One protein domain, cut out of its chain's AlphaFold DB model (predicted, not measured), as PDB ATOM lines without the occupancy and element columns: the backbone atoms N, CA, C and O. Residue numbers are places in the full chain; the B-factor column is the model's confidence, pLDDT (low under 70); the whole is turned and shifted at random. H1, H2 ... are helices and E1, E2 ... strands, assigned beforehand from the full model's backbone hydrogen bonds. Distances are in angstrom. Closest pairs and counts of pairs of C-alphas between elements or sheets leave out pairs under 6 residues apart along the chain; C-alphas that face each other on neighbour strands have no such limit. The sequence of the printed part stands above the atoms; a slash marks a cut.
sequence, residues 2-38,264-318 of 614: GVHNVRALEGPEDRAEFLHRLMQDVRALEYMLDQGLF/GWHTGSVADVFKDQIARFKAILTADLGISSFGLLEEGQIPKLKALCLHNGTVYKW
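This is residues 2 to 38 and 264 to 318 of the 614 residues of an uncharacterized protein of Mariniradius saccharolyticus AK6 (UniProt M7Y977). A tiny two-strand sheet, E1 and E2, packs through E2 near the beginning of one long helix, H1, which is the spine of the model. H2 runs back alongside H1 on one side, short H3 packs on the other side, and short H4 crosses H1 between them, with E2 close by. The printed part has 92 residues, with four named helices and two named strands in the order E1, H1, H2, E2, H3, H4; the sheet's order is E1, E2, antiparallel, and the class is mostly helix. The whole is compact, with a radius of gyration of the C-alphas of 13.3 A, and spans 38 by 38 by 22 A.

Look first for the sheet: E1 is residues 6 to 8, beginning at C-alpha 6 at (-26.147, 14.800, -52.328), and E2 is residues 285 to 287. Find C-alpha 12 at (-38.484, 13.116, -63.867); from there H1, residues 12 to 34, runs 32.9 A to C-alpha 34 at (-37.099, -13.091, -43.961). H2, residues 270 to 280, is 15.7 A long. H3 is residues 293 to 298, and H4, residues 306 to 312, ends at C-alpha 312 at (-35.324, 8.479, -44.208).

In the sheet, E1 and E2 are antiparallel at 135 degrees; N 7 and O 286 are 2.8 A apart and N 286 and O 7 are 2.9 A apart, both within hydrogen-bond range. From E2, look to H1: their closest C-alphas, those of Phe 18 and Thr 286, are 6.4 A apart. H1 is the hub and touches the three other helices. With residues 18 to 26 alone it touches H4, closest at the C-alphas of Leu 22 and Ala 307, 4.9 A, about perpendicular at 84 degrees. With residues 26 to 30 alone it touches H2, closest at the C-alphas of Glu 30 and Ala 271, 6.3 A, at a shallow tilt of 19 degrees, opposite ways. With residues 24 to 28 alone it touches H3, closest at the C-alphas of Asp 25 and Ser 293, 5.9 A, at a steep tilt of 45 degrees, the same way. H2 and H4 only just touch, with 3 pairs of C-alphas within 8 A, the closest being those of Ile 278 and His 311, 7.6 A. H2 and H3 are apart. In H1, H2, H3 and H4 every O i to N i+4 pair is within hydrogen-bond range.

The two C-alphas farthest apart, those of Gly 264 and Glu 299, are 38.5 A apart. Residues 39 to 263 are not printed; across this cut C-alphas 38 and 264 are 26.4 A apart. Of the links that are printed whole, none is long. The mean pLDDT of the printed part is 90.2, and residues 2 to 4 are under 70.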
ATOM      1  N   GLY A   2     -25.398  11.068 -42.346       50.69
ATOM      2  CA  GLY A   2     -26.072  11.155 -43.644       50.69
ATOM      3  C   GLY A   2     -25.088  11.159 -44.818       50.69
ATOM      4  O   GLY A   2     -23.891  11.380 -44.654       50.69
ATOM      5  N   VAL A   3     -25.586  10.899 -46.025       58.25
ATOM      6  CA  VAL A   3     -24.768  10.975 -47.243       58.25
ATOM      7  C   VAL A   3     -24.380  12.442 -47.470       58.25
ATOM      8  O   VAL A   3     -25.259  13.279 -47.642       58.25
ATOM      9  N   HIS A   4     -23.085  12.775 -47.433       58.69
ATOM     10  CA  HIS A   4     -22.622  14.166 -47.592       58.69
ATOM     11  C   HIS A   4     -22.624  14.631 -49.059       58.69
ATOM     12  O   HIS A   4     -22.862  15.807 -49.320       58.69
ATOM     13  N   ASN A   5     -22.449  13.705 -50.008       70.12
ATOM     14  CA  ASN A   5     -22.493  13.981 -51.446       70.12
ATOM     15  C   ASN A   5     -23.916  13.773 -51.982       70.12
ATOM     16  O   ASN A   5     -24.247  12.703 -52.498       70.12
ATOM     17  N   VAL A   6     -24.767  14.783 -51.815       79.44
ATOM     18  CA  VAL A   6     -26.147  14.800 -52.328       79.44
ATOM     19  C   VAL A   6     -26.279  15.783 -53.481       79.44
ATOM     20  O   VAL A   6     -25.570  16.779 -53.533       79.44
ATOM     21  N   ARG A   7     -27.233  15.527 -54.376       81.00
ATOM     22  CA  ARG A   7     -27.683  16.446 -55.427       81.00
ATOM     23  C   ARG A   7     -29.198  16.634 -55.344       81.00
ATOM     24  O   ARG A   7     -29.917  15.749 -54.865       81.00
ATOM     25  N   ALA A   8     -29.693  17.790 -55.783       78.62
ATOM     26  CA  ALA A   8     -31.133  17.997 -55.928       78.62
ATOM     27  C   ALA A   8     -31.680  17.065 -57.020       78.62
ATOM     28  O   ALA A   8     -30.968  16.709 -57.955       78.62
ATOM     29  N   LEU A   9     -32.948  16.674 -56.914       80.88
ATOM     30  CA  LEU A   9     -33.635  16.001 -58.018       80.88
ATOM     31  C   LEU A   9     -33.982  17.041 -59.096       80.88
ATOM     32  O   LEU A   9     -34.835  17.896 -58.859       80.88
ATOM     33  N   GLU A  10     -33.322  16.981 -60.257       72.06
ATOM     34  CA  GLU A  10     -33.439  18.006 -61.311       72.06
ATOM     35  C   GLU A  10     -34.489  17.675 -62.386       72.06
ATOM     36  O   GLU A  10     -34.956  18.575 -63.086       72.06
ATOM     37  N   GLY A  11     -34.939  16.414 -62.483       77.00
ATOM     38  CA  GLY A  11     -35.939  16.005 -63.475       77.00
ATOM     39  C   GLY A  11     -36.680  14.685 -63.190       77.00
ATOM     40  O   GLY A  11     -36.377  13.980 -62.220       77.00
ATOM     41  N   PRO A  12     -37.683  14.334 -64.025       83.25
ATOM     42  CA  PRO A  12     -38.484  13.116 -63.867       83.25
ATOM     43  C   PRO A  12     -37.662  11.821 -63.921       83.25
ATOM     44  O   PRO A  12     -37.976  10.886 -63.188       83.25
ATOM     45  N   GLU A  13     -36.612  11.782 -64.744       85.38
ATOM     46  CA  GLU A  13     -35.737  10.612 -64.912       85.38
ATOM     47  C   GLU A  13     -34.911  10.336 -63.651       85.38
ATOM     48  O   GLU A  13     -34.979   9.235 -63.112       85.38
ATOM     49  N   ASP A  14     -34.237  11.356 -63.104       83.31
ATOM     50  CA  ASP A  14     -33.504  11.251 -61.832       83.31
ATOM     51  C   ASP A  14     -34.414  10.779 -60.691       83.31
ATOM     52  O   ASP A  14     -34.020   9.978 -59.839       83.31
ATOM     53  N   ARG A  15     -35.661  11.265 -60.672       85.69
ATOM     54  CA  ARG A  15     -36.656  10.846 -59.684       85.69
ATOM     55  C   ARG A  15     -37.066   9.390 -59.885       85.69
ATOM     56  O   ARG A  15     -37.190   8.674 -58.895       85.69
ATOM     57  N   ALA A  16     -37.316   8.964 -61.121       88.81
ATOM     58  CA  ALA A  16     -37.682   7.585 -61.424       88.81
ATOM     59  C   ALA A  16     -36.559   6.616 -61.033       88.81
ATOM     60  O   ALA A  16     -36.837   5.616 -60.371       88.81
ATOM     61  N   GLU A  17     -35.306   6.956 -61.345       90.25
ATOM     62  CA  GLU A  17     -34.136   6.159 -60.971       90.25
ATOM     63  C   GLU A  17     -33.979   6.079 -59.449       90.25
ATOM     64  O   GLU A  17     -33.903   4.986 -58.889       90.25
ATOM     65  N   PHE A  18     -34.029   7.214 -58.741       92.00
ATOM     66  CA  PHE A  18     -33.940   7.208 -57.279       92.00
ATOM     67  C   PHE A  18     -35.045   6.357 -56.639       92.00
ATOM     68  O   PHE A  18     -34.773   5.561 -55.741       92.00
ATOM     69  N   LEU A  19     -36.288   6.486 -57.113       92.00
ATOM     70  CA  LEU A  19     -37.407   5.690 -56.610       92.00
ATOM     71  C   LEU A  19     -37.244   4.203 -56.936       92.00
ATOM     72  O   LEU A  19     -37.562   3.367 -56.094       92.00
ATOM     73  N   HIS A  20     -36.720   3.854 -58.113       92.25
ATOM     74  CA  HIS A  20     -36.416   2.466 -58.451       92.25
ATOM     75  C   HIS A  20     -35.399   1.870 -57.469       92.25
ATOM     76  O   HIS A  20     -35.639   0.803 -56.899       92.25
ATOM     77  N   ARG A  21     -34.308   2.595 -57.200       93.44
ATOM     78  CA  ARG A  21     -33.270   2.197 -56.236       93.44
ATOM     79  C   ARG A  21     -33.801   2.111 -54.807       93.44
ATOM     80  O   ARG A  21     -33.491   1.160 -54.098       93.44
ATOM     81  N   LEU A  22     -34.664   3.040 -54.405       94.69
ATOM     82  CA  LEU A  22     -35.348   3.011 -53.113       94.69
ATOM     83  C   LEU A  22     -36.227   1.761 -52.956       94.69
ATOM     84  O   LEU A  22     -36.194   1.115 -51.911       94.69
ATOM     85  N   MET A  23     -36.965   1.367 -53.998       94.56
ATOM     86  CA  MET A  23     -37.757   0.133 -53.966       94.56
ATOM     87  C   MET A  23     -36.884  -1.127 -53.914       94.56
ATOM     88  O   MET A  23     -37.276  -2.106 -53.280       94.56
ATOM     89  N   GLN A  24     -35.708  -1.120 -54.553       94.62
ATOM     90  CA  GLN A  24     -34.734  -2.209 -54.416       94.62
ATOM     91  C   GLN A  24     -34.209  -2.313 -52.979       94.62
ATOM     92  O   GLN A  24     -34.128  -3.421 -52.454       94.62
ATOM     93  N   ASP A  25     -33.919  -1.186 -52.325       96.75
ATOM     94  CA  ASP A  25     -33.478  -1.164 -50.927       96.75
ATOM     95  C   ASP A  25     -34.554  -1.705 -49.973       96.75
ATOM     96  O   ASP A  25     -34.242  -2.486 -49.077       96.75
ATOM     97  N   VAL A  26     -35.827  -1.349 -50.182       96.75
ATOM     98  CA  VAL A  26     -36.943  -1.890 -49.383       96.75
ATOM     99  C   VAL A  26     -37.052  -3.406 -49.543       96.75
ATOM    100  O   VAL A  26     -37.168  -4.118 -48.551       96.75
ATOM    101  N   ARG A  27     -36.956  -3.918 -50.770       95.81
ATOM    102  CA  ARG A  27     -36.990  -5.367 -51.024       95.81
ATOM    103  C   ARG A  27     -35.778  -6.096 -50.435       95.81
ATOM    104  O   ARG A  27     -35.916  -7.212 -49.949       95.81
ATOM    105  N   ALA A  28     -34.599  -5.474 -50.461       96.81
ATOM    106  CA  ALA A  28     -33.403  -6.010 -49.813       96.81
ATOM    107  C   ALA A  28     -33.572  -6.061 -48.284       96.81
ATOM    108  O   ALA A  28     -33.181  -7.042 -47.657       96.81
ATOM    109  N   LEU A  29     -34.201  -5.042 -47.686       97.44
ATOM    110  CA  LEU A  29     -34.578  -5.044 -46.272       97.44
ATOM    111  C   LEU A  29     -35.531  -6.201 -45.941       97.44
ATOM    112  O   LEU A  29     -35.267  -6.936 -44.995       97.44
ATOM    113  N   GLU A  30     -36.599  -6.387 -46.719       97.19
ATOM    114  CA  GLU A  30     -37.541  -7.505 -46.553       97.19
ATOM    115  C   GLU A  30     -36.834  -8.860 -46.646       97.19
ATOM    116  O   GLU A  30     -36.979  -9.690 -45.754       97.19
ATOM    117  N   TYR A  31     -35.976  -9.045 -47.652       96.38
ATOM    118  CA  TYR A  31     -35.171 -10.257 -47.786       96.38
ATOM    119  C   TYR A  31     -34.296 -10.512 -46.548       96.38
ATOM    120  O   TYR A  31     -34.275 -11.623 -46.024       96.38
ATOM    121  N   MET A  32     -33.599  -9.487 -46.037       96.94
ATOM    122  CA  MET A  32     -32.777  -9.625 -44.829       96.94
ATOM    123  C   MET A  32     -33.606  -9.963 -43.580       96.94
ATOM    124  O   MET A  32     -33.109 -10.669 -42.700       96.94
ATOM    125  N   LEU A  33     -34.850  -9.473 -43.494       96.50
ATOM    126  CA  LEU A  33     -35.784  -9.812 -42.417       96.50
ATOM    127  C   LEU A  33     -36.219 -11.279 -42.518       96.50
ATOM    128  O   LEU A  33     -36.105 -12.007 -41.534       96.50
ATOM    129  N   ASP A  34     -36.630 -11.723 -43.707       96.38
ATOM    130  CA  ASP A  34     -37.099 -13.091 -43.961       96.38
ATOM    131  C   ASP A  34     -35.996 -14.138 -43.749       96.38
ATOM    132  O   ASP A  34     -36.256 -15.240 -43.267       96.38
ATOM    133  N   GLN A  35     -34.750 -13.795 -44.088       95.69
ATOM    134  CA  GLN A  35     -33.583 -14.658 -43.886       95.69
ATOM    135  C   GLN A  35     -33.003 -14.586 -42.461       95.69
ATOM    136  O   GLN A  35     -32.046 -15.298 -42.158       95.69
ATOM    137  N   GLY A  36     -33.542 -13.735 -41.580       95.44
ATOM    138  CA  GLY A  36     -33.066 -13.609 -40.200       95.44
ATOM    139  C   GLY A  36     -31.620 -13.112 -40.085       95.44
ATOM    140  O   GLY A  36     -30.897 -13.537 -39.188       95.44
ATOM    141  N   LEU A  37     -31.184 -12.222 -40.986       95.81
ATOM    142  CA  LEU A  37     -29.783 -11.772 -41.065       95.81
ATOM    143  C   LEU A  37     -29.401 -10.718 -40.014       95.81
ATOM    144  O   LEU A  37     -28.223 -10.399 -39.862       95.81
ATOM    145  N   PHE A  38     -30.383 -10.160 -39.304       96.88
ATOM    146  CA  PHE A  38     -30.183  -9.067 -38.355       96.88
ATOM    147  C   PHE A  38     -29.483  -9.500 -37.067       96.88
ATOM    148  O   PHE A  38     -29.808 -10.526 -36.471       96.88
ATOM    149  N   GLY A 264     -50.577   7.901 -36.284       95.19
ATOM    150  CA  GLY A 264     -51.227   6.637 -35.992       95.19
ATOM    151  C   GLY A 264     -50.215   5.629 -35.471       95.19
ATOM    152  O   GLY A 264     -49.006   5.850 -35.550       95.19
ATOM    153  N   TRP A 265     -50.735   4.528 -34.939       97.00
ATOM    154  CA  TRP A 265     -49.928   3.393 -34.519       97.00
ATOM    155  C   TRP A 265     -49.339   2.660 -35.723       97.00
ATOM    156  O   TRP A 265     -49.999   2.503 -36.752       97.00
ATOM    157  N   HIS A 266     -48.103   2.192 -35.574       96.56
ATOM    158  CA  HIS A 266     -47.420   1.371 -36.567       96.56
ATOM    159  C   HIS A 266     -47.884  -0.083 -36.467       96.56
ATOM    160  O   HIS A 266     -48.147  -0.580 -35.370       96.56
ATOM    161  N   THR A 267     -47.961  -0.776 -37.602       95.00
ATOM    162  CA  THR A 267     -48.346  -2.192 -37.701       95.00
ATOM    163  C   THR A 267     -47.429  -2.928 -38.680       95.00
ATOM    164  O   THR A 267     -46.704  -2.301 -39.451       95.00
ATOM    165  N   GLY A 268     -47.443  -4.262 -38.648       95.31
ATOM    166  CA  GLY A 268     -46.619  -5.086 -39.536       95.31
ATOM    167  C   GLY A 268     -45.153  -5.137 -39.105       95.31
ATOM    168  O   GLY A 268     -44.850  -5.332 -37.928       95.31
ATOM    169  N   SER A 269     -44.249  -5.004 -40.071       96.31
ATOM    170  CA  SER A 269     -42.796  -5.069 -39.898       96.31
ATOM    171  C   SER A 269     -42.137  -3.686 -39.958       96.31
ATOM    172  O   SER A 269     -42.740  -2.699 -40.378       96.31
ATOM    173  N   VAL A 270     -40.845  -3.606 -39.627       96.38
ATOM    174  CA  VAL A 270     -40.057  -2.379 -39.849       96.38
ATOM    175  C   VAL A 270     -40.034  -1.951 -41.325       96.38
ATOM    176  O   VAL A 270     -39.995  -0.757 -41.618       96.38
ATOM    177  N   ALA A 271     -40.115  -2.899 -42.267       97.50
ATOM    178  CA  ALA A 271     -40.207  -2.576 -43.686       97.50
ATOM    179  C   ALA A 271     -41.517  -1.839 -44.004       97.50
ATOM    180  O   ALA A 271     -41.508  -0.909 -44.806       97.50
ATOM    181  N   ASP A 272     -42.624  -2.188 -43.343       97.69
ATOM    182  CA  ASP A 272     -43.916  -1.521 -43.536       97.69
ATOM    183  C   ASP A 272     -43.912  -0.090 -42.994       97.69
ATOM    184  O   ASP A 272     -44.460   0.808 -43.635       97.69
ATOM    185  N   VAL A 273     -43.188   0.159 -41.895       96.69
ATOM    186  CA  VAL A 273     -42.937   1.520 -41.390       96.69
ATOM    187  C   VAL A 273     -42.212   2.365 -42.443       96.69
ATOM    188  O   VAL A 273     -42.620   3.493 -42.728       96.69
ATOM    189  N   PHE A 274     -41.162   1.829 -43.075       96.75
ATOM    190  CA  PHE A 274     -40.465   2.539 -44.149       96.75
ATOM    191  C   PHE A 274     -41.339   2.730 -45.393       96.75
ATOM    192  O   PHE A 274     -41.353   3.822 -45.959       96.75
ATOM    193  N   LYS A 275     -42.111   1.717 -45.808       96.94
ATOM    194  CA  LYS A 275     -43.046   1.832 -46.942       96.94
ATOM    195  C   LYS A 275     -44.078   2.935 -46.718       96.94
ATOM    196  O   LYS A 275     -44.336   3.702 -47.645       96.94
ATOM    197  N   ASP A 276     -44.634   3.049 -45.510       94.94
ATOM    198  CA  ASP A 276     -45.574   4.121 -45.163       94.94
ATOM    199  C   ASP A 276     -44.920   5.503 -45.320       94.94
ATOM    200  O   ASP A 276     -45.477   6.389 -45.975       94.94
ATOM    201  N   GLN A 277     -43.691   5.678 -44.824       94.00
ATOM    202  CA  GLN A 277     -42.953   6.932 -44.996       94.00
ATOM    203  C   GLN A 277     -42.666   7.246 -46.472       94.00
ATOM    204  O   GLN A 277     -42.858   8.382 -46.910       94.00
ATOM    205  N   ILE A 278     -42.243   6.254 -47.258       94.44
ATOM    206  CA  ILE A 278     -41.974   6.408 -48.696       94.44
ATOM    207  C   ILE A 278     -43.248   6.805 -49.451       94.44
ATOM    208  O   ILE A 278     -43.204   7.678 -50.321       94.44
ATOM    209  N   ALA A 279     -44.392   6.218 -49.095       92.25
ATOM    210  CA  ALA A 279     -45.681   6.539 -49.698       92.25
ATOM    211  C   ALA A 279     -46.159   7.962 -49.355       92.25
ATOM    212  O   ALA A 279     -46.789   8.622 -50.184       92.25
ATOM    213  N   ARG A 280     -45.856   8.457 -48.147       90.56
ATOM    214  CA  ARG A 280     -46.286   9.784 -47.671       90.56
ATOM    215  C   ARG A 280     -45.379  10.922 -48.119       90.56
ATOM    216  O   ARG A 280     -45.872  12.012 -48.417       90.56
ATOM    217  N   PHE A 281     -44.066  10.701 -48.153       90.50
ATOM    218  CA  PHE A 281     -43.081  11.760 -48.352       90.50
ATOM    219  C   PHE A 281     -42.339  11.582 -49.675       90.50
ATOM    220  O   PHE A 281     -41.547  10.659 -49.856       90.50
ATOM    221  N   LYS A 282     -42.548  12.518 -50.605       88.31
ATOM    222  CA  LYS A 282     -41.842  12.529 -51.898       88.31
ATOM    223  C   LYS A 282     -40.325  12.639 -51.686       88.31
ATOM    224  O   LYS A 282     -39.886  13.342 -50.784       88.31
ATOM    225  N   ALA A 283     -39.510  12.014 -52.528       88.38
ATOM    226  CA  ALA A 283     -38.068  12.255 -52.507       88.38
ATOM    227  C   ALA A 283     -37.749  13.707 -52.921       88.38
ATOM    228  O   ALA A 283     -38.402  14.242 -53.820       88.38
ATOM    229  N   ILE A 284     -36.771  14.333 -52.258       85.81
ATOM    230  CA  ILE A 284     -36.295  15.703 -52.556       85.81
ATOM    231  C   ILE A 284     -34.796  15.768 -52.881       85.81
ATOM    232  O   ILE A 284     -34.347  16.730 -53.498       85.81
ATOM    233  N   LEU A 285     -34.041  14.736 -52.499       86.44
ATOM    234  CA  LEU A 285     -32.606  14.602 -52.724       86.44
ATOM    235  C   LEU A 285     -32.316  13.269 -53.414       86.44
ATOM    236  O   LEU A 285     -33.081  12.313 -53.281       86.44
ATOM    237  N   THR A 286     -31.186  13.211 -54.106       87.31
ATOM    238  CA  THR A 286     -30.572  11.977 -54.602       87.31
ATOM    239  C   THR A 286     -29.057  12.037 -54.378       87.31
ATOM    240  O   THR A 286     -28.527  13.065 -53.960       87.31
ATOM    241  N   ALA A 287     -28.350  10.935 -54.599       85.81
ATOM    242  CA  ALA A 287     -26.905  10.823 -54.412       85.81
ATOM    243  C   ALA A 287     -26.333   9.767 -55.367       85.81
ATOM    244  O   ALA A 287     -27.091   9.092 -56.066       85.81
ATOM    245  N   ASP A 288     -25.011   9.589 -55.380       83.88
ATOM    246  CA  ASP A 288     -24.412   8.404 -55.996       83.88
ATOM    247  C   ASP A 288     -24.683   7.164 -55.126       83.88
ATOM    248  O   ASP A 288     -24.160   6.992 -54.017       83.88
ATOM    249  N   LEU A 289     -25.552   6.294 -55.640       83.62
ATOM    250  CA  LEU A 289     -26.018   5.099 -54.947       83.62
ATOM    251  C   LEU A 289     -25.131   3.872 -55.215       83.62
ATOM    252  O   LEU A 289     -25.251   2.887 -54.488       83.62
ATOM    253  N   GLY A 290     -24.209   3.925 -56.182       84.00
ATOM    254  CA  GLY A 290     -23.313   2.818 -56.534       84.00
ATOM    255  C   GLY A 290     -24.031   1.522 -56.947       84.00
ATOM    256  O   GLY A 290     -25.040   1.538 -57.657       84.00
ATOM    257  N   ILE A 291     -23.513   0.373 -56.498       83.75
ATOM    258  CA  ILE A 291     -24.039  -0.972 -56.805       83.75
ATOM    259  C   ILE A 291     -25.427  -1.176 -56.174       83.75
ATOM    260  O   ILE A 291     -25.708  -0.655 -55.095       83.75
ATOM    261  N   SER A 292     -26.316  -1.894 -56.871       87.94
ATOM    262  CA  SER A 292     -27.650  -2.241 -56.358       87.94
ATOM    263  C   SER A 292     -27.556  -3.094 -55.090       87.94
ATOM    264  O   SER A 292     -26.710  -3.982 -54.996       87.94
ATOM    265  N   SER A 293     -28.469  -2.873 -54.143       91.69
ATOM    266  CA  SER A 293     -28.524  -3.626 -52.887       91.69
ATOM    267  C   SER A 293     -28.679  -5.137 -53.090       91.69
ATOM    268  O   SER A 293     -28.105  -5.898 -52.319       91.69
ATOM    269  N   PHE A 294     -29.369  -5.586 -54.146       86.12
ATOM    270  CA  PHE A 294     -29.442  -7.016 -54.474       86.12
ATOM    271  C   PHE A 294     -28.133  -7.573 -55.020       86.12
ATOM    272  O   PHE A 294     -27.757  -8.669 -54.629       86.12
ATOM    273  N   GLY A 295     -27.408  -6.815 -55.849       86.12
ATOM    274  CA  GLY A 295     -26.096  -7.252 -56.334       86.12
ATOM    275  C   GLY A 295     -25.120  -7.497 -55.179       86.12
ATOM    276  O   GLY A 295     -24.417  -8.498 -55.165       86.12
ATOM    277  N   LEU A 296     -25.153  -6.644 -54.148       90.56
ATOM    278  CA  LEU A 296     -24.361  -6.858 -52.932       90.56
ATOM    279  C   LEU A 296     -24.798  -8.114 -52.164       90.56
ATOM    280  O   LEU A 296     -23.942  -8.886 -51.739       90.56
ATOM    281  N   LEU A 297     -26.106  -8.348 -52.019       91.69
ATOM    282  CA  LEU A 297     -26.624  -9.552 -51.358       91.69
ATOM    283  C   LEU A 297     -26.249 -10.840 -52.108       91.69
ATOM    284  O   LEU A 297     -25.889 -11.825 -51.468       91.69
ATOM    285  N   GLU A 298     -26.295 -10.835 -53.444       87.75
ATOM    286  CA  GLU A 298     -25.874 -11.962 -54.292       87.75
ATOM    287  C   GLU A 298     -24.380 -12.283 -54.125       87.75
ATOM    288  O   GLU A 298     -23.987 -13.449 -54.150       87.75
ATOM    289  N   GLU A 299     -23.555 -11.265 -53.872       90.06
ATOM    290  CA  GLU A 299     -22.133 -11.402 -53.533       90.06
ATOM    291  C   GLU A 299     -21.883 -11.773 -52.055       90.06
ATOM    292  O   GLU A 299     -20.732 -11.845 -51.618       90.06
ATOM    293  N   GLY A 300     -22.935 -12.005 -51.261       87.56
ATOM    294  CA  GLY A 300     -22.837 -12.330 -49.834       87.56
ATOM    295  C   GLY A 300     -22.490 -11.136 -48.937       87.56
ATOM    296  O   GLY A 300     -22.092 -11.327 -47.788       87.56
ATOM    297  N   GLN A 301     -22.625  -9.907 -49.441       93.06
ATOM    298  CA  GLN A 301     -22.369  -8.668 -48.710       93.06
ATOM    299  C   GLN A 301     -23.672  -8.028 -48.218       93.06
ATOM    300  O   GLN A 301     -24.694  -8.027 -48.903       93.06
ATOM    301  N   ILE A 302     -23.630  -7.407 -47.037       95.38
ATOM    302  CA  ILE A 302     -24.786  -6.697 -46.482       95.38
ATOM    303  C   ILE A 302     -24.852  -5.269 -47.049       95.38
ATOM    304  O   ILE A 302     -23.929  -4.475 -46.828       95.38
ATOM    305  N   PRO A 303     -25.931  -4.898 -47.764       95.06
ATOM    306  CA  PRO A 303     -26.057  -3.577 -48.358       95.06
ATOM    307  C   PRO A 303     -26.319  -2.505 -47.295       95.06
ATOM    308  O   PRO A 303     -27.051  -2.709 -46.332       95.06
ATOM    309  N   LYS A 304     -25.787  -1.298 -47.522       94.00
ATOM    310  CA  LYS A 304     -26.024  -0.127 -46.655       94.00
ATOM    311  C   LYS A 304     -27.389   0.546 -46.863       94.00
ATOM    312  O   LYS A 304     -27.663   1.529 -46.187       94.00
ATOM    313  N   LEU A 305     -28.197   0.066 -47.816       95.50
ATOM    314  CA  LEU A 305     -29.510   0.620 -48.180       95.50
ATOM    315  C   LEU A 305     -29.477   2.149 -48.380       95.50
ATOM    316  O   LEU A 305     -30.220   2.906 -47.756       95.50
ATOM    317  N   LYS A 306     -28.545   2.622 -49.220       93.75
ATOM    318  CA  LYS A 306     -28.211   4.051 -49.341       93.75
ATOM    319  C   LYS A 306     -29.406   4.925 -49.731       93.75
ATOM    320  O   LYS A 306     -29.514   6.034 -49.214       93.75
ATOM    321  N   ALA A 307     -30.279   4.465 -50.629       94.31
ATOM    322  CA  ALA A 307     -31.440   5.240 -51.060       94.31
ATOM    323  C   ALA A 307     -32.493   5.303 -49.950       94.31
ATOM    324  O   ALA A 307     -33.040   6.378 -49.694       94.31
ATOM    325  N   LEU A 308     -32.717   4.189 -49.245       95.81
ATOM    326  CA  LEU A 308     -33.593   4.145 -48.071       95.81
ATOM    327  C   LEU A 308     -33.094   5.077 -46.963       95.81
ATOM    328  O   LEU A 308     -33.854   5.911 -46.475       95.81
ATOM    329  N   CYS A 309     -31.814   4.985 -46.600       94.94
ATOM    330  CA  CYS A 309     -31.212   5.844 -45.584       94.94
ATOM    331  C   CYS A 309     -31.221   7.324 -45.995       94.94
ATOM    332  O   CYS A 309     -31.462   8.176 -45.142       94.94
ATOM    333  N   LEU A 310     -31.009   7.646 -47.278       93.00
ATOM    334  CA  LEU A 310     -31.101   9.023 -47.772       93.00
ATOM    335  C   LEU A 310     -32.535   9.559 -47.690       93.00
ATOM    336  O   LEU A 310     -32.737  10.678 -47.226       93.00
ATOM    337  N   HIS A 311     -33.535   8.772 -48.098       94.50
ATOM    338  CA  HIS A 311     -34.943   9.167 -47.984       94.50
ATOM    339  C   HIS A 311     -35.342   9.382 -46.520       94.50
ATOM    340  O   HIS A 311     -35.804  10.475 -46.180       94.50
ATOM    341  N   ASN A 312     -35.063   8.407 -45.649       95.00
ATOM    342  CA  ASN A 312     -35.324   8.479 -44.208       95.00
ATOM    343  C   ASN A 312     -34.587   9.659 -43.545       95.00
ATOM    344  O   ASN A 312     -35.123  10.315 -42.660       95.00
ATOM    345  N   GLY A 313     -33.387  10.005 -44.025       91.69
ATOM    346  CA  GLY A 313     -32.631  11.180 -43.580       91.69
ATOM    347  C   GLY A 313     -33.287  12.531 -43.905       91.69
ATOM    348  O   GLY A 313     -32.886  13.545 -43.344       91.69
ATOM    349  N   THR A 314     -34.307  12.553 -44.771       90.31
ATOM    350  CA  THR A 314     -35.110  13.747 -45.115       90.31
ATOM    351  C   THR A 314     -36.536  13.706 -44.547       90.31
ATOM    352  O   THR A 314     -37.394  14.517 -44.926       90.31
ATOM    353  N   VAL A 315     -36.814  12.738 -43.668       93.19
ATOM    354  CA  VAL A 315     -38.070  12.587 -42.929       93.19
ATOM    355  C   VAL A 315     -37.736  12.595 -41.438       93.19
ATOM    356  O   VAL A 315     -37.145  11.670 -40.890       93.19
ATOM    357  N   TYR A 316     -38.105  13.674 -40.760       94.25
ATOM    358  CA  TYR A 316     -37.641  13.975 -39.410       94.25
ATOM    359  C   TYR A 316     -38.696  13.556 -38.377       94.25
ATOM    360  O   TYR A 316     -39.450  14.372 -37.843       94.25
ATOM    361  N   LYS A 317     -38.787  12.248 -38.125       95.62
ATOM    362  CA  LYS A 317     -39.669  11.685 -37.088       95.62
ATOM    363  C   LYS A 317     -39.043  11.810 -35.708       95.62
ATOM    364  O   LYS A 317     -37.883  11.468 -35.551       95.62
ATOM    365  N   TRP A 318     -39.812  12.234 -34.704       96.81
ATOM    366  CA  TRP A 318     -39.307  12.386 -33.329       96.81
ATOM    367  C   TRP A 318     -38.807  11.077 -32.699       96.81
ATOM    368  O   TRP A 318     -37.831  11.110 -31.957       96.81
TER     369      TRP A 318